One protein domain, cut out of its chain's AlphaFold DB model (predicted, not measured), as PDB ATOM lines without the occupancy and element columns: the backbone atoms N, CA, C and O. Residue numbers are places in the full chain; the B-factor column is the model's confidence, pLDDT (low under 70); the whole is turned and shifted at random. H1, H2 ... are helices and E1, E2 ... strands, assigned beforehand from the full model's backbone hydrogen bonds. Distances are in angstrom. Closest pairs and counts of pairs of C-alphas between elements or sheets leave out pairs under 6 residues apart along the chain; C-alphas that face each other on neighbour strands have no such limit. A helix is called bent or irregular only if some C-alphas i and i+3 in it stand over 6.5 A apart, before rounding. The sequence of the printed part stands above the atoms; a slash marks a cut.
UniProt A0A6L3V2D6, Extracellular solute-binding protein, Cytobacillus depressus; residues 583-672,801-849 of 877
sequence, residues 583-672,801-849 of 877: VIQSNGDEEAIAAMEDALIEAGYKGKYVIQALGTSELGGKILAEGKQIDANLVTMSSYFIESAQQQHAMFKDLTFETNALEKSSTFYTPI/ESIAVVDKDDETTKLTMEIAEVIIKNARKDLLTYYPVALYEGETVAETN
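AT A GLANCE: This is residues 583 to 672 and 801 to 849 of the 877 residues of the protein "Extracellular solute-binding protein" of Cytobacillus depressus (UniProt A0A6L3V2D6). A strongly twisted sheet of five strands forms the core, with helices H1 and H4 over one face and H2 and H3 over the other, making three layers. Beyond H4, residues 835 to 849 form a tail without a named element, with C-alphas 14 to 27 A from the mean of all C-alphas. The printed part has 139 residues, with four named helices and five named strands in the order E1 H1 E2 H2 E3 H3 E4 E5 H4. The sheet is mixed, in the order E2 E1 E3 E5 E4, and the class is mixed, helices and strands. The whole is compact, with a radius of gyration of the C-alphas of 14.2 A and spans of 42 by 31 by 28 A.

IN THESE COORDINATES: E1, residues 583 to 586, begins at C-alpha 583 (-37.878, 12.671, -17.050). H1, 590 to 602, is 17.9 A long; E2 is 609 to 613. H2, 616 to 629, is 18.6 A long and irregular: C-alphas 625 and 628 are 9.5 A apart. E3 is 634 to 638, H3 is 639 to 649 and 15.2 A long, and E4 is 669 to 672. E5, 801 to 806, is 15.7 A long. H4, 813 to 834, is 28.8 A long, has a kink of 52 degrees near residue 828, and ends at C-alpha 834 (-29.785, 0.326, 0.873).

HOW THE PARTS SIT: E1 is parallel to E2 (N 584 and O 610, 2.8 A) and to E3 (N 585 and O 634, 3.0 A). E5 is antiparallel to E3 (N 635 and O 804, 2.9 A) and to E4 (N 672 and O 801, 2.8 A). E1, H1, E2 form a strand-helix-strand unit, two parallel neighbour strands with a helix between, and its crossover is right-handed. E2, H2, E3 and E3, H3, E4 are split units, each with another strand between its two, also right-handed. H1 and H4 touch, closest at the C-alphas of Ala 599 and Ala 827, 5.0 A, at a steep tilt of 58 degrees, opposite ways. H2 and H3 touch at Leu 624 and Ala 645, C-alphas 5.5 A apart, at a shallow tilt of 28 degrees, the same way. H3 lies over E5 at a height over the sheet of 10.2 A. Every O i to N i+4 pair is within hydrogen-bond range in H1 and H3; H2 has 8 of 10 and H4 13 of 18.

THE WHOLE: The C-alphas of Glu 811 and Thr 848 are the farthest apart, 45.0 A. Residues 673 to 800 are not printed, and C-alphas 672 and 801 are 5.8 A apart across the cut. The link from H3 to E4 is long, 19 residues. Residues 664 to 665 are under pLDDT 70.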
ATOM      1  N   VAL A 583     -37.280  12.397 -18.361       90.12
ATOM      2  CA  VAL A 583     -37.878  12.671 -17.050       90.12
ATOM      3  C   VAL A 583     -38.141  11.344 -16.343       90.12
ATOM      4  O   VAL A 583     -38.932  10.531 -16.825       90.12
ATOM      5  N   ILE A 584     -37.484  11.135 -15.205       92.44
ATOM      6  CA  ILE A 584     -37.654   9.967 -14.339       92.44
ATOM      7  C   ILE A 584     -38.479  10.411 -13.131       92.44
ATOM      8  O   ILE A 584     -38.030  11.260 -12.366       92.44
ATOM      9  N   GLN A 585     -39.684   9.876 -12.951       92.31
ATOM     10  CA  GLN A 585     -40.457  10.083 -11.721       92.31
ATOM     11  C   GLN A 585     -40.359   8.840 -10.847       92.31
ATOM     12  O   GLN A 585     -40.706   7.746 -11.282       92.31
ATOM     13  N   SER A 586     -39.870   9.020  -9.626       90.75
ATOM     14  CA  SER A 586     -39.584   7.931  -8.698       90.75
ATOM     15  C   SER A 586     -40.313   8.134  -7.382       90.75
ATOM     16  O   SER A 586     -40.381   9.261  -6.891       90.75
ATOM     17  N   ASN A 587     -40.816   7.049  -6.795       87.44
ATOM     18  CA  ASN A 587     -41.263   7.042  -5.403       87.44
ATOM     19  C   ASN A 587     -40.190   6.584  -4.400       87.44
ATOM     20  O   ASN A 587     -40.483   6.499  -3.209       87.44
ATOM     21  N   GLY A 588     -38.980   6.276  -4.873       82.25
ATOM     22  CA  GLY A 588     -37.862   5.866  -4.027       82.25
ATOM     23  C   GLY A 588     -37.315   7.011  -3.167       82.25
ATOM     24  O   GLY A 588     -37.409   8.184  -3.541       82.25
ATOM     25  N   ASP A 589     -36.716   6.655  -2.027       76.50
ATOM     26  CA  ASP A 589     -36.034   7.604  -1.143       76.50
ATOM     27  C   ASP A 589     -34.695   8.083  -1.753       76.50
ATOM     28  O   ASP A 589     -34.277   7.647  -2.828       76.50
ATOM     29  N   GLU A 590     -34.008   9.007  -1.076       74.12
ATOM     30  CA  GLU A 590     -32.781   9.650  -1.570       74.12
ATOM     31  C   GLU A 590     -31.679   8.656  -1.923       74.12
ATOM     32  O   GLU A 590     -30.998   8.849  -2.918       74.12
ATOM     33  N   GLU A 591     -31.529   7.592  -1.145       81.00
ATOM     34  CA  GLU A 591     -30.530   6.553  -1.364       81.00
ATOM     35  C   GLU A 591     -30.797   5.815  -2.680       81.00
ATOM     36  O   GLU A 591     -29.874   5.540  -3.450       81.00
ATOM     37  N   ALA A 592     -32.076   5.562  -2.986       85.88
ATOM     38  CA  ALA A 592     -32.467   4.988  -4.262       85.88
ATOM     39  C   ALA A 592     -32.206   5.953  -5.420       85.88
ATOM     40  O   ALA A 592     -31.701   5.540  -6.464       85.88
ATOM     41  N   ILE A 593     -32.537   7.238  -5.240       87.94
ATOM     42  CA  ILE A 593     -32.268   8.265  -6.249       87.94
ATOM     43  C   ILE A 593     -30.763   8.381  -6.499       87.94
ATOM     44  O   ILE A 593     -30.347   8.294  -7.648       87.94
ATOM     45  N   ALA A 594     -29.953   8.498  -5.448       86.31
ATOM     46  CA  ALA A 594     -28.505   8.639  -5.531       86.31
ATOM     47  C   ALA A 594     -27.859   7.445  -6.243       86.31
ATOM     48  O   ALA A 594     -27.083   7.645  -7.168       86.31
ATOM     49  N   ALA A 595     -28.251   6.212  -5.906       89.75
ATOM     50  CA  ALA A 595     -27.753   5.021  -6.593       89.75
ATOM     51  C   ALA A 595     -28.114   5.009  -8.090       89.75
ATOM     52  O   ALA A 595     -27.296   4.633  -8.933       89.75
ATOM     53  N   MET A 596     -29.334   5.433  -8.448       92.31
ATOM     54  CA  MET A 596     -29.717   5.590  -9.855       92.31
ATOM     55  C   MET A 596     -28.897   6.685 -10.543       92.31
ATOM     56  O   MET A 596     -28.455   6.496 -11.674       92.31
ATOM     57  N   GLU A 597     -28.678   7.819  -9.881       89.75
ATOM     58  CA  GLU A 597     -27.896   8.928 -10.424       89.75
ATOM     59  C   GLU A 597     -26.432   8.561 -10.631       89.75
ATOM     60  O   GLU A 597     -25.908   8.798 -11.718       89.75
ATOM     61  N   ASP A 598     -25.791   7.947  -9.641       90.44
ATOM     62  CA  ASP A 598     -24.395   7.524  -9.708       90.44
ATOM     63  C   ASP A 598     -24.192   6.537 -10.863       90.44
ATOM     64  O   ASP A 598     -23.344   6.764 -11.730       90.44
ATOM     65  N   ALA A 599     -25.062   5.528 -10.983       92.44
ATOM     66  CA  ALA A 599     -25.029   4.581 -12.094       92.44
ATOM     67  C   ALA A 599     -25.201   5.259 -13.465       92.44
ATOM     68  O   ALA A 599     -24.510   4.923 -14.431       92.44
ATOM     69  N   LEU A 600     -26.108   6.236 -13.574       92.69
ATOM     70  CA  LEU A 600     -26.333   6.977 -14.816       92.69
ATOM     71  C   LEU A 600     -25.172   7.921 -15.148       92.69
ATOM     72  O   LEU A 600     -24.826   8.083 -16.323       92.69
ATOM     73  N   ILE A 601     -24.552   8.541 -14.145       90.19
ATOM     74  CA  ILE A 601     -23.373   9.396 -14.307       90.19
ATOM     75  C   ILE A 601     -22.182   8.558 -14.772       90.19
ATOM     76  O   ILE A 601     -21.539   8.938 -15.755       90.19
ATOM     77  N   GLU A 602     -21.921   7.422 -14.125       92.44
ATOM     78  CA  GLU A 602     -20.856   6.484 -14.495       92.44
ATOM     79  C   GLU A 602     -21.046   5.927 -15.911       92.44
ATOM     80  O   GLU A 602     -20.086   5.826 -16.675       92.44
ATOM     81  N   ALA A 603     -22.292   5.657 -16.308       92.62
ATOM     82  CA  ALA A 603     -22.635   5.211 -17.655       92.62
ATOM     83  C   ALA A 603     -22.648   6.340 -18.714       92.62
ATOM     84  O   ALA A 603     -22.924   6.088 -19.888       92.62
ATOM     85  N   GLY A 604     -22.333   7.588 -18.344       90.94
ATOM     86  CA  GLY A 604     -22.190   8.706 -19.286       90.94
ATOM     87  C   GLY A 604     -23.502   9.394 -19.688       90.94
ATOM     88  O   GLY A 604     -23.559  10.079 -20.717       90.94
ATOM     89  N   TYR A 605     -24.561   9.257 -18.886       88.75
ATOM     90  CA  TYR A 605     -25.853   9.928 -19.086       88.75
ATOM     91  C   TYR A 605     -25.985  11.258 -18.337       88.75
ATOM     92  O   TYR A 605     -27.057  11.866 -18.352       88.75
ATOM     93  N   LYS A 606     -24.908  11.762 -17.722       85.44
ATOM     94  CA  LYS A 606     -24.911  13.048 -17.009       85.44
ATOM     95  C   LYS A 606     -25.508  14.170 -17.871       85.44
ATOM     96  O   LYS A 606     -25.043  14.436 -18.978       85.44
ATOM     97  N   GLY A 607     -26.536  14.837 -17.346       81.50
ATOM     98  CA  GLY A 607     -27.239  15.927 -18.027       81.50
ATOM     99  C   GLY A 607     -28.265  15.492 -19.082       81.50
ATOM    100  O   GLY A 607     -28.905  16.359 -19.667       81.50
ATOM    101  N   LYS A 608     -28.464  14.186 -19.316       86.31
ATOM    102  CA  LYS A 608     -29.480  13.652 -20.247       86.31
ATOM    103  C   LYS A 608     -30.796  13.259 -19.572       86.31
ATOM    104  O   LYS A 608     -31.739  12.886 -20.265       86.31
ATOM    105  N   TYR A 609     -30.871  13.337 -18.248       87.38
ATOM    106  CA  TYR A 609     -32.055  12.990 -17.468       87.38
ATOM    107  C   TYR A 609     -32.310  14.022 -16.363       87.38
ATOM    108  O   TYR A 609     -31.443  14.846 -16.060       87.38
ATOM    109  N   VAL A 610     -33.514  13.981 -15.796       85.81
ATOM    110  CA  VAL A 610     -33.899  14.670 -14.556       85.81
ATOM    111  C   VAL A 610     -34.712  13.685 -13.729       85.81
ATOM    112  O   VAL A 610     -35.659  13.105 -14.262       85.81
ATOM    113  N   ILE A 611     -34.360  13.503 -12.456       86.44
ATOM    114  CA  ILE A 611     -35.123  12.659 -11.533       86.44
ATOM    115  C   ILE A 611     -35.975  13.542 -10.626       86.44
ATOM    116  O   ILE A 611     -35.489  14.505 -10.041       86.44
ATOM    117  N   GLN A 612     -37.262  13.224 -10.519       84.00
ATOM    118  CA  GLN A 612     -38.186  13.852  -9.587       84.00
ATOM    119  C   GLN A 612     -38.698  12.802  -8.607       84.00
ATOM    120  O   GLN A 612     -39.380  11.854  -9.002       84.00
ATOM    121  N   ALA A 613     -38.385  12.999  -7.329       82.69
ATOM    122  CA  ALA A 613     -38.888  12.170  -6.248       82.69
ATOM    123  C   ALA A 613     -40.264  12.677  -5.789       82.69
ATOM    124  O   ALA A 613     -40.429  13.856  -5.471       82.69
ATOM    125  N   LEU A 614     -41.254  11.791  -5.767       81.50
ATOM    126  CA  LEU A 614     -42.631  12.072  -5.363       81.50
ATOM    127  C   LEU A 614     -43.074  11.026  -4.342       81.50
ATOM    128  O   LEU A 614     -42.597   9.898  -4.367       81.50
ATOM    129  N   GLY A 615     -44.007  11.365  -3.454       79.44
ATOM    130  CA  GLY A 615     -44.544  10.355  -2.543       79.44
ATOM    131  C   GLY A 615     -45.292   9.264  -3.308       79.44
ATOM    132  O   GLY A 615     -45.907   9.546  -4.337       79.44
ATOM    133  N   THR A 616     -45.292   8.028  -2.802       83.69
ATOM    134  CA  THR A 616     -45.957   6.890  -3.464       83.69
ATOM    135  C   THR A 616     -47.404   7.213  -3.839       83.69
ATOM    136  O   THR A 616     -47.821   7.013  -4.975       83.69
ATOM    137  N   SER A 617     -48.185   7.777  -2.924       81.38
ATOM    138  CA  SER A 617     -49.578   8.116  -3.213       81.38
ATOM    139  C   SER A 617     -49.731   9.215  -4.261       81.38
ATOM    140  O   SER A 617     -50.625   9.137  -5.093       81.38
ATOM    141  N   GLU A 618     -48.831  10.194  -4.267       80.44
ATOM    142  CA  GLU A 618     -48.837  11.290  -5.236       80.44
ATOM    143  C   GLU A 618     -48.453  10.819  -6.635       80.44
ATOM    144  O   GLU A 618     -49.157  11.128  -7.593       80.44
ATOM    145  N   LEU A 619     -47.374  10.040  -6.769       87.44
ATOM    146  CA  LEU A 619     -46.971   9.479  -8.059       87.44
ATOM    147  C   LEU A 619     -47.983   8.444  -8.558       87.44
ATOM    148  O   LEU A 619     -48.355   8.475  -9.728       87.44
ATOM    149  N   GLY A 620     -48.476   7.574  -7.675       87.81
ATOM    150  CA  GLY A 620     -49.510   6.592  -7.998       87.81
ATOM    151  C   GLY A 620     -50.781   7.258  -8.513       87.81
ATOM    152  O   GLY A 620     -51.254   6.922  -9.598       87.81
ATOM    153  N   GLY A 621     -51.270   8.276  -7.802       84.19
ATOM    154  CA  GLY A 621     -52.407   9.061  -8.262       84.19
ATOM    155  C   GLY A 621     -52.123   9.776  -9.578       84.19
ATOM    156  O   GLY A 621     -52.923   9.707 -10.505       84.19
ATOM    157  N   LYS A 622     -50.947  10.389  -9.732       85.81
ATOM    158  CA  LYS A 622     -50.565  11.065 -10.978       85.81
ATOM    159  C   LYS A 622     -50.552  10.119 -12.182       85.81
ATOM    160  O   LYS A 622     -51.079  10.477 -13.230       85.81
ATOM    161  N   ILE A 623     -50.011   8.911 -12.038       89.31
ATOM    162  CA  ILE A 623     -49.992   7.887 -13.094       89.31
ATOM    163  C   ILE A 623     -51.423   7.448 -13.447       89.31
ATOM    164  O   ILE A 623     -51.757   7.362 -14.629       89.31
ATOM    165  N   LEU A 624     -52.290   7.231 -12.450       86.75
ATOM    166  CA  LEU A 624     -53.690   6.852 -12.681       86.75
ATOM    167  C   LEU A 624     -54.536   7.986 -13.286       86.75
ATOM    168  O   LEU A 624     -55.438   7.713 -14.074       86.75
ATOM    169  N   ALA A 625     -54.258   9.246 -12.942       81.50
ATOM    170  CA  ALA A 625     -55.008  10.404 -13.430       81.50
ATOM    171  C   ALA A 625     -54.544  10.896 -14.808       81.50
ATOM    172  O   ALA A 625     -55.359  11.349 -15.611       81.50
ATOM    173  N   GLU A 626     -53.237  10.866 -15.076       83.94
ATOM    174  CA  GLU A 626     -52.648  11.446 -16.289       83.94
ATOM    175  C   GLU A 626     -52.419  10.406 -17.397       83.94
ATOM    176  O   GLU A 626     -52.376  10.771 -18.577       83.94
ATOM    177  N   GLY A 627     -52.286   9.119 -17.055       87.25
ATOM    178  CA  GLY A 627     -52.005   8.050 -18.013       87.25
ATOM    179  C   GLY A 627     -50.788   8.372 -18.892       87.25
ATOM    180  O   GLY A 627     -49.783   8.909 -18.422       87.25
ATOM    181  N   LYS A 628     -50.890   8.127 -20.206       87.44
ATOM    182  CA  LYS A 628     -49.823   8.446 -21.183       87.44
ATOM    183  C   LYS A 628     -49.437   9.932 -21.239       87.44
ATOM    184  O   LYS A 628     -48.368  10.263 -21.746       87.44
ATOM    185  N   GLN A 629     -50.292  10.831 -20.745       83.25
ATOM    186  CA  GLN A 629     -50.038  12.275 -20.741       83.25
ATOM    187  C   GLN A 629     -49.209  12.740 -19.539       83.25
ATOM    188  O   GLN A 629     -48.951  13.941 -19.421       83.25
ATOM    189  N   ILE A 630     -48.797  11.825 -18.652       86.06
ATOM    190  CA  ILE A 630     -47.892  12.155 -17.553       86.06
ATOM    191  C   ILE A 630     -46.619  12.813 -18.078       86.06
ATOM    192  O   ILE A 630     -46.177  12.523 -19.182       86.06
ATOM    193  N   ASP A 631     -45.982  13.680 -17.298       83.19
ATOM    194  CA  ASP A 631     -44.714  14.312 -17.690       83.19
ATOM    195  C   ASP A 631     -43.523  13.323 -17.743       83.19
ATOM    196  O   ASP A 631     -42.610  13.491 -18.546       83.19
ATOM    197  N   ALA A 632     -43.563  12.217 -16.995       89.62
ATOM    198  CA  ALA A 632     -42.487  11.221 -16.960       89.62
ATOM    199  C   ALA A 632     -42.304  10.444 -18.275       89.62
ATOM    200  O   ALA A 632     -43.272  10.084 -18.940       89.62
ATOM    201  N   ASN A 633     -41.055  10.158 -18.640       92.81
ATOM    202  CA  ASN A 633     -40.698   9.158 -19.653       92.81
ATOM    203  C   ASN A 633     -40.470   7.782 -19.009       92.81
ATOM    204  O   ASN A 633     -40.779   6.753 -19.604       92.81
ATOM    205  N   LEU A 634     -39.936   7.775 -17.787       93.94
ATOM    206  CA  LEU A 634     -39.623   6.590 -16.998       93.94
ATOM    207  C   LEU A 634     -40.244   6.743 -15.617       93.94
ATOM    208  O   LEU A 634     -40.153   7.820 -15.022       93.94
ATOM    209  N   VAL A 635     -40.842   5.677 -15.098       95.12
ATOM    210  CA  VAL A 635     -41.347   5.660 -13.725       95.12
ATOM    211  C   VAL A 635     -40.715   4.524 -12.939       95.12
ATOM    212  O   VAL A 635     -40.584   3.412 -13.448       95.12
ATOM    213  N   THR A 636     -40.347   4.802 -11.694       93.88
ATOM    214  CA  THR A 636     -40.050   3.791 -10.674       93.88
ATOM    215  C   THR A 636     -41.116   3.912  -9.596       93.88
ATOM    216  O   THR A 636     -41.264   4.962  -8.972       93.88
ATOM    217  N   MET A 637     -41.945   2.877  -9.474       92.62
ATOM    218  CA  MET A 637     -43.197   2.941  -8.726       92.62
ATOM    219  C   MET A 637     -43.594   1.570  -8.175       92.62
ATOM    220  O   MET A 637     -43.228   0.540  -8.736       92.62
ATOM    221  N   SER A 638     -44.392   1.525  -7.101       90.62
ATOM    222  CA  SER A 638     -44.967   0.263  -6.608       90.62
ATOM    223  C   SER A 638     -45.669  -0.521  -7.728       90.62
ATOM    224  O   SER A 638     -46.499   0.023  -8.459       90.62
ATOM    225  N   SER A 639     -45.358  -1.815  -7.838       91.00
ATOM    226  CA  SER A 639     -45.723  -2.644  -9.002       91.00
ATOM    227  C   SER A 639     -47.236  -2.695  -9.255       91.00
ATOM    228  O   SER A 639     -47.674  -2.624 -10.398       91.00
ATOM    229  N   TYR A 640     -48.049  -2.697  -8.194       89.00
ATOM    230  CA  TYR A 640     -49.512  -2.703  -8.304       89.00
ATOM    231  C   TYR A 640     -50.086  -1.435  -8.967       89.00
ATOM    232  O   TYR A 640     -51.121  -1.503  -9.634       89.00
ATOM    233  N   PHE A 641     -49.433  -0.275  -8.810       91.06
ATOM    234  CA  PHE A 641     -49.835   0.956  -9.499       91.06
ATOM    235  C   PHE A 641     -49.476   0.892 -10.982       91.06
ATOM    236  O   PHE A 641     -50.287   1.293 -11.810       91.06
ATOM    237  N   ILE A 642     -48.300   0.350 -11.314       91.94
ATOM    238  CA  ILE A 642     -47.875   0.126 -12.703       91.94
ATOM    239  C   ILE A 642     -48.853  -0.820 -13.412       91.94
ATOM    240  O   ILE A 642     -49.321  -0.516 -14.507       91.94
ATOM    241  N   GLU A 643     -49.231  -1.924 -12.770       90.81
ATOM    242  CA  GLU A 643     -50.206  -2.873 -13.317       90.81
ATOM    243  C   GLU A 643     -51.590  -2.250 -13.496       90.81
ATOM    244  O   GLU A 643     -52.187  -2.368 -14.566       90.81
ATOM    245  N   SER A 644     -52.085  -1.541 -12.480       89.62
ATOM    246  CA  SER A 644     -53.403  -0.903 -12.543       89.62
ATOM    247  C   SER A 644     -53.445   0.189 -13.618       89.62
ATOM    248  O   SER A 644     -54.403   0.272 -14.384       89.62
ATOM    249  N   ALA A 645     -52.379   0.982 -13.750       90.25
ATOM    250  CA  ALA A 645     -52.257   1.985 -14.800       90.25
ATOM    251  C   ALA A 645     -52.149   1.364 -16.199       90.25
ATOM    252  O   ALA A 645     -52.727   1.890 -17.151       90.25
ATOM    253  N   GLN A 646     -51.465   0.223 -16.334       92.44
ATOM    254  CA  GLN A 646     -51.431  -0.516 -17.594       92.44
ATOM    255  C   GLN A 646     -52.821  -1.024 -17.980       92.44
ATOM    256  O   GLN A 646     -53.215  -0.891 -19.138       92.44
ATOM    257  N   GLN A 647     -53.577  -1.566 -17.024       89.44
ATOM    258  CA  GLN A 647     -54.936  -2.058 -17.260       89.44
ATOM    259  C   GLN A 647     -55.906  -0.934 -17.644       89.44
ATOM    260  O   GLN A 647     -56.745  -1.130 -18.520       89.44
ATOM    261  N   GLN A 648     -55.785   0.243 -17.020       86.88
ATOM    262  CA  GLN A 648     -56.682   1.374 -17.271       86.88
ATOM    263  C   GLN A 648     -56.327   2.164 -18.539       86.88
ATOM    264  O   GLN A 648     -57.226   2.577 -19.268       86.88
ATOM    265  N   HIS A 649     -55.033   2.367 -18.821       88.12
ATOM    266  CA  HIS A 649     -54.569   3.343 -19.823       88.12
ATOM    267  C   HIS A 649     -53.632   2.778 -20.898       88.12
ATOM    268  O   HIS A 649     -53.208   3.532 -21.776       88.12
ATOM    269  N   ALA A 650     -53.278   1.486 -20.839       91.94
ATOM    270  CA  ALA A 650     -52.275   0.860 -21.711       91.94
ATOM    271  C   ALA A 650     -50.978   1.693 -21.799       91.94
ATOM    272  O   ALA A 650     -50.500   2.015 -22.886       91.94
ATOM    273  N   MET A 651     -50.483   2.129 -20.639       91.06
ATOM    274  CA  MET A 651     -49.556   3.249 -20.481       91.06
ATOM    275  C   MET A 651     -48.087   2.954 -20.813       91.06
ATOM    276  O   MET A 651     -47.371   3.878 -21.198       91.06
ATOM    277  N   PHE A 652     -47.621   1.720 -20.642       94.06
ATOM    278  CA  PHE A 652     -46.207   1.347 -20.697       94.06
ATOM    279  C   PHE A 652     -45.876   0.479 -21.916       94.06
ATOM    280  O   PHE A 652     -46.708  -0.313 -22.369       94.06
ATOM    281  N   LYS A 653     -44.646   0.623 -22.431       92.38
ATOM    282  CA  LYS A 653     -44.081  -0.246 -23.476       92.38
ATOM    283  C   LYS A 653     -43.423  -1.482 -22.867       92.38
ATOM    284  O   LYS A 653     -42.888  -1.423 -21.763       92.38
ATOM    285  N   ASP A 654     -43.393  -2.563 -23.642       92.62
ATOM    286  CA  ASP A 654     -42.596  -3.744 -23.312       92.62
ATOM    287  C   ASP A 654     -41.107  -3.385 -23.220       92.62
ATOM    288  O   ASP A 654     -40.570  -2.655 -24.063       92.62
ATOM    289  N   LEU A 655     -40.444  -3.898 -22.185       91.06
ATOM    290  CA  LEU A 655     -39.011  -3.724 -21.993       91.06
ATOM    291  C   LEU A 655     -38.251  -4.492 -23.082       91.06
ATOM    292  O   LEU A 655     -38.602  -5.610 -23.452       91.06
ATOM    293  N   THR A 656     -37.188  -3.880 -23.602       88.50
ATOM    294  CA  THR A 656     -36.396  -4.434 -24.721       88.50
ATOM    295  C   THR A 656     -35.190  -5.260 -24.271       88.50
ATOM    296  O   THR A 656     -34.449  -5.776 -25.107       88.50
ATOM    297  N   PHE A 657     -34.999  -5.399 -22.959       86.62
ATOM    298  CA  PHE A 657     -33.907  -6.136 -22.335       86.62
ATOM    299  C   PHE A 657     -34.463  -7.240 -21.429       86.62
ATOM    300  O   PHE A 657     -35.510  -7.076 -20.807       86.62
ATOM    301  N   GLU A 658     -33.755  -8.366 -21.353       79.19
ATOM    302  CA  GLU A 658     -34.144  -9.483 -20.490       79.19
ATOM    303  C   GLU A 658     -33.738  -9.245 -19.034       79.19
ATOM    304  O   GLU A 658     -32.677  -8.684 -18.737       79.19
ATOM    305  N   THR A 659     -34.592  -9.714 -18.127       73.19
ATOM    306  CA  THR A 659     -34.433  -9.592 -16.682       73.19
ATOM    307  C   THR A 659     -34.522 -10.980 -16.045       73.19
ATOM    308  O   THR A 659     -35.532 -11.668 -16.152       73.19
ATOM    309  N   ASN A 660     -33.466 -11.406 -15.347       81.25
ATOM    310  CA  ASN A 660     -33.443 -12.678 -14.603       81.25
ATOM    311  C   ASN A 660     -34.064 -12.503 -13.206       81.25
ATOM    312  O   ASN A 660     -33.437 -12.808 -12.188       81.25
ATOM    313  N   ALA A 661     -35.249 -11.891 -13.149       83.50
ATOM    314  CA  ALA A 661     -35.947 -11.640 -11.894       83.50
ATOM    315  C   ALA A 661     -36.427 -12.967 -11.278       83.50
ATOM    316  O   ALA A 661     -36.936 -13.839 -11.980       83.50
ATOM    317  N   LEU A 662     -36.286 -13.108  -9.956       81.88
ATOM    318  CA  LEU A 662     -36.701 -14.301  -9.205       81.88
ATOM    319  C   LEU A 662     -38.217 -14.526  -9.276       81.88
ATOM    320  O   LEU A 662     -38.690 -15.663  -9.271       81.88
ATOM    321  N   GLU A 663     -38.984 -13.437  -9.324       75.50
ATOM    322  CA  GLU A 663     -40.425 -13.466  -9.543       75.50
ATOM    323  C   GLU A 663     -40.745 -13.135 -10.998       75.50
ATOM    324  O   GLU A 663     -40.197 -12.196 -11.580       75.50
ATOM    325  N   LYS A 664     -41.671 -13.900 -11.583       68.38
ATOM    326  CA  LYS A 664     -42.128 -13.681 -12.952       68.38
ATOM    327  C   LYS A 664     -42.877 -12.347 -13.030       68.38
ATOM    328  O   LYS A 664     -44.024 -12.261 -12.600       68.38
ATOM    329  N   SER A 665     -42.216 -11.332 -13.574       68.81
ATOM    330  CA  SER A 665     -42.786 -10.011 -13.859       68.81
ATOM    331  C   SER A 665     -43.457  -9.988 -15.238       68.81
ATOM    332  O   SER A 665     -43.268 -10.889 -16.063       68.81
ATOM    333  N   SER A 666     -44.310  -8.988 -15.471       83.00
ATOM    334  CA  SER A 666     -44.909  -8.757 -16.793       83.00
ATOM    335  C   SER A 666     -43.866  -8.234 -17.792       83.00
ATOM    336  O   SER A 666     -42.793  -7.797 -17.407       83.00
ATOM    337  N   THR A 667     -44.178  -8.220 -19.089       87.31
ATOM    338  CA  THR A 667     -43.234  -7.787 -20.143       87.31
ATOM    339  C   THR A 667     -42.896  -6.291 -20.118       87.31
ATOM    340  O   THR A 667     -41.887  -5.878 -20.681       87.31
ATOM    341  N   PHE A 668     -43.724  -5.472 -19.468       90.44
ATOM    342  CA  PHE A 668     -43.642  -4.008 -19.492       90.44
ATOM    343  C   PHE A 668     -43.027  -3.380 -18.230       90.44
ATOM    344  O   PHE A 668     -42.893  -2.158 -18.160       90.44
ATOM    345  N   TYR A 669     -42.648  -4.183 -17.230       93.19
ATOM    346  CA  TYR A 669     -41.956  -3.698 -16.035       93.19
ATOM    347  C   TYR A 669     -41.034  -4.764 -15.442       93.19
ATOM    348  O   TYR A 669     -41.233  -5.954 -15.655       93.19
ATOM    349  N   THR A 670     -40.060  -4.348 -14.634       92.81
ATOM    350  CA  THR A 670     -39.222  -5.272 -13.851       92.81
ATOM    351  C   THR A 670     -38.967  -4.710 -12.449       92.81
ATOM    352  O   THR A 670     -38.895  -3.485 -12.302       92.81
ATOM    353  N   PRO A 671     -38.843  -5.551 -11.406       91.81
ATOM    354  CA  PRO A 671     -38.614  -5.086 -10.040       91.81
ATOM    355  C   PRO A 671     -37.266  -4.372  -9.878       91.81
ATOM    356  O   PRO A 671     -36.241  -4.831 -10.374       91.81
ATOM    357  N   ILE A 672     -37.252  -3.256  -9.153       90.69
ATOM    358  CA  ILE A 672     -36.049  -2.465  -8.856       90.69
ATOM    359  C   ILE A 672     -35.743  -2.422  -7.357       90.69
ATOM    360  O   ILE A 672     -34.576  -2.535  -6.985       90.69
ATOM    361  N   GLU A 801     -41.278  -2.447  -5.713       90.94
ATOM    362  CA  GLU A 801     -41.283  -1.312  -6.627       90.94
ATOM    363  C   GLU A 801     -40.590  -1.729  -7.910       90.94
ATOM    364  O   GLU A 801     -39.600  -2.460  -7.889       90.94
ATOM    365  N   SER A 802     -41.142  -1.286  -9.026       93.31
ATOM    366  CA  SER A 802     -40.741  -1.689 -10.360       93.31
ATOM    367  C   SER A 802     -40.461  -0.478 -11.225       93.31
ATOM    368  O   SER A 802     -40.991   0.610 -10.999       93.31
ATOM    369  N   ILE A 803     -39.621  -0.684 -12.230       94.44
ATOM    370  CA  ILE A 803     -39.335   0.297 -13.267       94.44
ATOM    371  C   ILE A 803     -40.189   0.006 -14.504       94.44
ATOM    372  O   ILE A 803     -40.324  -1.154 -14.897       94.44
ATOM    373  N   ALA A 804     -40.756   1.043 -15.122       95.06
ATOM    374  CA  ALA A 804     -41.534   0.934 -16.355       95.06
ATOM    375  C   ALA A 804     -41.337   2.159 -17.266       95.06
ATOM    376  O   ALA A 804     -41.217   3.293 -16.793       95.06
ATOM    377  N   VAL A 805     -41.318   1.934 -18.584       94.69
ATOM    378  CA  VAL A 805     -41.120   2.981 -19.603       94.69
ATOM    379  C   VAL A 805     -42.465   3.425 -20.168       94.69
ATOM    380  O   VAL A 805     -43.218   2.605 -20.694       94.69
ATOM    381  N   VAL A 806     -42.765   4.721 -20.075       93.12
ATOM    382  CA  VAL A 806     -44.027   5.304 -20.551       93.12
ATOM    383  C   VAL A 806     -44.052   5.333 -22.081       93.12
ATOM    384  O   VAL A 806     -43.096   5.751 -22.736       93.12
ATOM    385  N   ASP A 807     -45.174   4.920 -22.660       90.44
ATOM    386  CA  ASP A 807     -45.417   4.927 -24.097       90.44
ATOM    387  C   ASP A 807     -45.737   6.343 -24.610       90.44
ATOM    388  O   ASP A 807     -46.890   6.780 -24.589       90.44
ATOM    389  N   LYS A 808     -44.698   7.076 -25.038       82.12
ATOM    390  CA  LYS A 808     -44.797   8.481 -25.480       82.12
ATOM    391  C   LYS A 808     -44.524   8.754 -26.958       82.12
ATOM    392  O   LYS A 808     -44.626   9.908 -27.365       82.12
ATOM    393  N   ASP A 809     -44.181   7.737 -27.750       71.56
ATOM    394  CA  ASP A 809     -43.819   7.871 -29.174       71.56
ATOM    395  C   ASP A 809     -42.946   9.107 -29.492       71.56
ATOM    396  O   ASP A 809     -43.164   9.830 -30.466       71.56
ATOM    397  N   ASP A 810     -41.944   9.366 -28.647       72.69
ATOM    398  CA  ASP A 810     -41.034  10.504 -28.772       72.69
ATOM    399  C   ASP A 810     -39.596  10.070 -29.098       72.69
ATOM    400  O   ASP A 810     -39.197   8.917 -28.915       72.69
ATOM    401  N   GLU A 811     -38.782  11.016 -29.574       73.38
ATOM    402  CA  GLU A 811     -37.364  10.786 -29.899       73.38
ATOM    403  C   GLU A 811     -36.541  10.300 -28.688       73.38
ATOM    404  O   GLU A 811     -35.468   9.722 -28.858       73.38
ATOM    405  N   THR A 812     -37.045  10.499 -27.464       78.56
ATOM    406  CA  THR A 812     -36.387  10.084 -26.221       78.56
ATOM    407  C   THR A 812     -36.681   8.645 -25.818       78.56
ATOM    408  O   THR A 812     -35.925   8.101 -25.025       78.56
ATOM    409  N   THR A 813     -37.684   7.981 -26.398       83.38
ATOM    410  CA  THR A 813     -38.121   6.638 -25.973       83.38
ATOM    411  C   THR A 813     -36.988   5.604 -26.022       83.38
ATOM    412  O   THR A 813     -36.844   4.792 -25.109       83.38
ATOM    413  N   LYS A 814     -36.130   5.657 -27.050       86.69
ATOM    414  CA  LYS A 814     -34.958   4.771 -27.145       86.69
ATOM    415  C   LYS A 814     -33.951   5.044 -26.022       86.69
ATOM    416  O   LYS A 814     -33.516   4.116 -25.353       86.69
ATOM    417  N   LEU A 815     -33.635   6.318 -25.790       90.12
ATOM    418  CA  LEU A 815     -32.759   6.745 -24.700       90.12
ATOM    419  C   LEU A 815     -33.341   6.356 -23.332       90.12
ATOM    420  O   LEU A 815     -32.604   5.975 -22.433       90.12
ATOM    421  N   THR A 816     -34.663   6.419 -23.172       91.81
ATOM    422  CA  THR A 816     -35.354   6.000 -21.951       91.81
ATOM    423  C   THR A 816     -35.222   4.498 -21.699       91.81
ATOM    424  O   THR A 816     -34.978   4.111 -20.561       91.81
ATOM    425  N   MET A 817     -35.323   3.662 -22.738       93.25
ATOM    426  CA  MET A 817     -35.076   2.216 -22.626       93.25
ATOM    427  C   MET A 817     -33.629   1.915 -22.216       93.25
ATOM    428  O   MET A 817     -33.411   1.115 -21.311       93.25
ATOM    429  N   GLU A 818     -32.653   2.601 -22.821       92.44
ATOM    430  CA  GLU A 818     -31.230   2.470 -22.464       92.44
ATOM    431  C   GLU A 818     -30.973   2.891 -21.003       92.44
ATOM    432  O   GLU A 818     -30.277   2.202 -20.261       92.44
ATOM    433  N   ILE A 819     -31.585   3.993 -20.556       93.56
ATOM    434  CA  ILE A 819     -31.515   4.465 -19.165       93.56
ATOM    435  C   ILE A 819     -32.144   3.452 -18.198       93.56
ATOM    436  O   ILE A 819     -31.568   3.181 -17.147       93.56
ATOM    437  N   ALA A 820     -33.298   2.872 -18.544       93.62
ATOM    438  CA  ALA A 820     -33.952   1.856 -17.721       93.62
ATOM    439  C   ALA A 820     -33.074   0.604 -17.558       93.62
ATOM    440  O   ALA A 820     -32.942   0.081 -16.453       93.62
ATOM    441  N   GLU A 821     -32.431   0.160 -18.642       94.12
ATOM    442  CA  GLU A 821     -31.505  -0.973 -18.621       94.12
ATOM    443  C   GLU A 821     -30.292  -0.697 -17.721       94.12
ATOM    444  O   GLU A 821     -29.921  -1.546 -16.909       94.12
ATOM    445  N   VAL A 822     -29.701   0.497 -17.823       93.69
ATOM    446  CA  VAL A 822     -28.564   0.917 -16.989       93.69
ATOM    447  C   VAL A 822     -28.949   0.955 -15.515       93.69
ATOM    448  O   VAL A 822     -28.202   0.453 -14.681       93.69
ATOM    449  N   ILE A 823     -30.120   1.493 -15.174       93.00
ATOM    450  CA  ILE A 823     -30.593   1.501 -13.784       93.00
ATOM    451  C   ILE A 823     -30.685   0.065 -13.245       93.00
ATOM    452  O   ILE A 823     -30.159  -0.231 -12.173       93.00
ATOM    453  N   ILE A 824     -31.282  -0.853 -14.003       91.81
ATOM    454  CA  ILE A 824     -31.447  -2.242 -13.558       91.81
ATOM    455  C   ILE A 824     -30.123  -3.006 -13.485       91.81
ATOM    456  O   ILE A 824     -29.929  -3.790 -12.560       91.81
ATOM    457  N   LYS A 825     -29.195  -2.797 -14.421       89.44
ATOM    458  CA  LYS A 825     -27.933  -3.555 -14.457       89.44
ATOM    459  C   LYS A 825     -26.835  -2.962 -13.577       89.44
ATOM    460  O   LYS A 825     -26.022  -3.716 -13.047       89.44
ATOM    461  N   ASN A 826     -26.800  -1.641 -13.423       91.38
ATOM    462  CA  ASN A 826     -25.698  -0.934 -12.771       91.38
ATOM    463  C   ASN A 826     -26.097  -0.400 -11.392       91.38
ATOM    464  O   ASN A 826     -25.391  -0.678 -10.427       91.38
ATOM    465  N   ALA A 827     -27.241   0.288 -11.266       90.38
ATOM    466  CA  ALA A 827     -27.657   0.859  -9.977       90.38
ATOM    467  C   ALA A 827     -28.046  -0.226  -8.969       90.38
ATOM    468  O   ALA A 827     -27.906  -0.045  -7.762       90.38
ATOM    469  N   ARG A 828     -28.512  -1.386  -9.450       88.06
ATOM    470  CA  ARG A 828     -29.029  -2.467  -8.604       88.06
ATOM    471  C   ARG A 828     -28.042  -2.950  -7.539       88.06
ATOM    472  O   ARG A 828     -28.467  -3.279  -6.436       88.06
ATOM    473  N   LYS A 829     -26.740  -2.949  -7.838       87.06
ATOM    474  CA  LYS A 829     -25.700  -3.328  -6.873       87.06
ATOM    475  C   LYS A 829     -25.674  -2.389  -5.664       87.06
ATOM    476  O   LYS A 829     -25.623  -2.860  -4.530       87.06
ATOM    477  N   ASP A 830     -25.749  -1.086  -5.906       87.56
ATOM    478  CA  ASP A 830     -25.745  -0.078  -4.847       87.56
ATOM    479  C   ASP A 830     -27.104  -0.040  -4.146       87.56
ATOM    480  O   ASP A 830     -27.169  -0.037  -2.919       87.56
ATOM    481  N   LEU A 831     -28.195  -0.177  -4.904       87.75
ATOM    482  CA  LEU A 831     -29.546  -0.324  -4.361       87.75
ATOM    483  C   LEU A 831     -29.674  -1.514  -3.410       87.75
ATOM    484  O   LEU A 831     -30.389  -1.398  -2.425       87.75
ATOM    485  N   LEU A 832     -28.979  -2.631  -3.646       87.38
ATOM    486  CA  LEU A 832     -28.986  -3.782  -2.739       87.38
ATOM    487  C   LEU A 832     -28.316  -3.474  -1.387       87.38
ATOM    488  O   LEU A 832     -28.589  -4.154  -0.401       87.38
ATOM    489  N   THR A 833     -27.462  -2.449  -1.325       83.62
ATOM    490  CA  THR A 833     -26.856  -1.982  -0.069       83.62
ATOM    491  C   THR A 833     -27.891  -1.267   0.799       83.62
ATOM    492  O   THR A 833     -27.932  -1.489   2.006       83.62
ATOM    493  N   TYR A 834     -28.762  -0.466   0.180       79.12
ATOM    494  CA  TYR A 834     -29.785   0.326   0.873       79.12
ATOM    495  C   TYR A 834     -31.114  -0.427   1.052       79.12
ATOM    496  O   TYR A 834     -31.756  -0.338   2.094       79.12
ATOM    497  N   TYR A 835     -31.493  -1.236   0.063       85.06
ATOM    498  CA  TYR A 835     -32.700  -2.065   0.008       85.06
ATOM    499  C   TYR A 835     -32.299  -3.541  -0.136       85.06
ATOM    500  O   TYR A 835     -32.388  -4.115  -1.228       85.06
ATOM    501  N   PRO A 836     -31.836  -4.176   0.957       84.31
ATOM    502  CA  PRO A 836     -31.191  -5.484   0.942       84.31
ATOM    503  C   PRO A 836     -32.204  -6.632   0.847       84.31
ATOM    504  O   PRO A 836     -32.292  -7.500   1.715       84.31
ATOM    505  N   VAL A 837     -32.953  -6.659  -0.252       84.94
ATOM    506  CA  VAL A 837     -33.841  -7.752  -0.648       84.94
ATOM    507  C   VAL A 837     -33.384  -8.246  -2.010       84.94
ATOM    508  O   VAL A 837     -33.346  -7.463  -2.955       84.94
ATOM    509  N   ALA A 838     -33.040  -9.530  -2.117       86.12
ATOM    510  CA  ALA A 838     -32.673 -10.143  -3.390       86.12
ATOM    511  C   ALA A 838     -33.912 -10.269  -4.297       86.12
ATOM    512  O   ALA A 838     -34.917 -10.858  -3.899       86.12
ATOM    513  N   LEU A 839     -33.830  -9.714  -5.505       86.81
ATOM    514  CA  LEU A 839     -34.885  -9.694  -6.525       86.81
ATOM    515  C   LEU A 839     -34.474 -10.436  -7.799       86.81
ATOM    516  O   LEU A 839     -35.347 -10.834  -8.567       86.81
ATOM    517  N   TYR A 840     -33.174 -10.653  -8.009       87.94
ATOM    518  CA  TYR A 840     -32.615 -11.303  -9.195       87.94
ATOM    519  C   TYR A 840     -31.784 -12.537  -8.837       87.94
ATOM    520  O   TYR A 840     -31.230 -12.645  -7.740       87.94
ATOM    521  N   GLU A 841     -31.686 -13.479  -9.777       83.81
ATOM    522  CA  GLU A 841     -30.820 -14.648  -9.623       83.81
ATOM    523  C   GLU A 841     -29.356 -14.234  -9.392       83.81
ATOM    524  O   GLU A 841     -28.797 -13.415 -10.120       83.81
ATOM    525  N   GLY A 842     -28.724 -14.818  -8.371       82.75
ATOM    526  CA  GLY A 842     -27.334 -14.531  -8.003       82.75
ATOM    527  C   GLY A 842     -27.142 -13.380  -7.008       82.75
ATOM    528  O   GLY A 842     -26.026 -13.200  -6.525       82.75
ATOM    529  N   GLU A 843     -28.195 -12.641  -6.642       86.50
ATOM    530  CA  GLU A 843     -28.120 -11.641  -5.570       86.50
ATOM    531  C   GLU A 843     -28.079 -12.300  -4.181       86.50
ATOM    532  O   GLU A 843     -28.843 -13.218  -3.874       86.50
ATOM    533  N   THR A 844     -27.205 -11.800  -3.303       82.62
ATOM    534  CA  THR A 844     -27.089 -12.259  -1.911       82.62
ATOM    535  C   THR A 844     -27.137 -11.081  -0.951       82.62
ATOM    536  O   THR A 844     -26.466 -10.078  -1.176       82.62
ATOM    537  N   VAL A 845     -27.870 -11.234   0.151       84.69
ATOM    538  CA  VAL A 845     -28.003 -10.224   1.210       84.69
ATOM    539  C   VAL A 845     -27.530 -10.799   2.542       84.69
ATOM    540  O   VAL A 845     -27.674 -12.002   2.784       84.69
ATOM    541  N   ALA A 846     -26.947  -9.952   3.393       84.31
ATOM    542  CA  ALA A 846     -26.470 -10.350   4.715       84.31
ATOM    543  C   ALA A 846     -27.605 -10.941   5.570       84.31
ATOM    544  O   ALA A 846     -28.756 -10.522   5.458       84.31
ATOM    545  N   GLU A 847     -27.284 -11.882   6.463       83.31
ATOM    546  CA  GLU A 847     -28.287 -12.514   7.338       83.31
ATOM    547  C   GLU A 847     -29.021 -11.496   8.227       83.31
ATOM    548  O   GLU A 847     -30.214 -11.641   8.462       83.31
ATOM    549  N   THR A 848     -28.353 -10.417   8.652       83.56
ATOM    550  CA  THR A 848     -28.966  -9.317   9.422       83.56
ATOM    551  C   THR A 848     -30.098  -8.616   8.667       83.56
ATOM    552  O   THR A 848     -31.055  -8.134   9.278       83.56
ATOM    553  N   ASN A 849     -30.034  -8.609   7.335       84.38
ATOM    554  CA  ASN A 849     -31.015  -7.978   6.459       84.38
ATOM    555  C   ASN A 849     -32.198  -8.885   6.109       84.38
ATOM    556  O   ASN A 849     -33.212  -8.396   5.612       84.38
TER     557      ASN A 849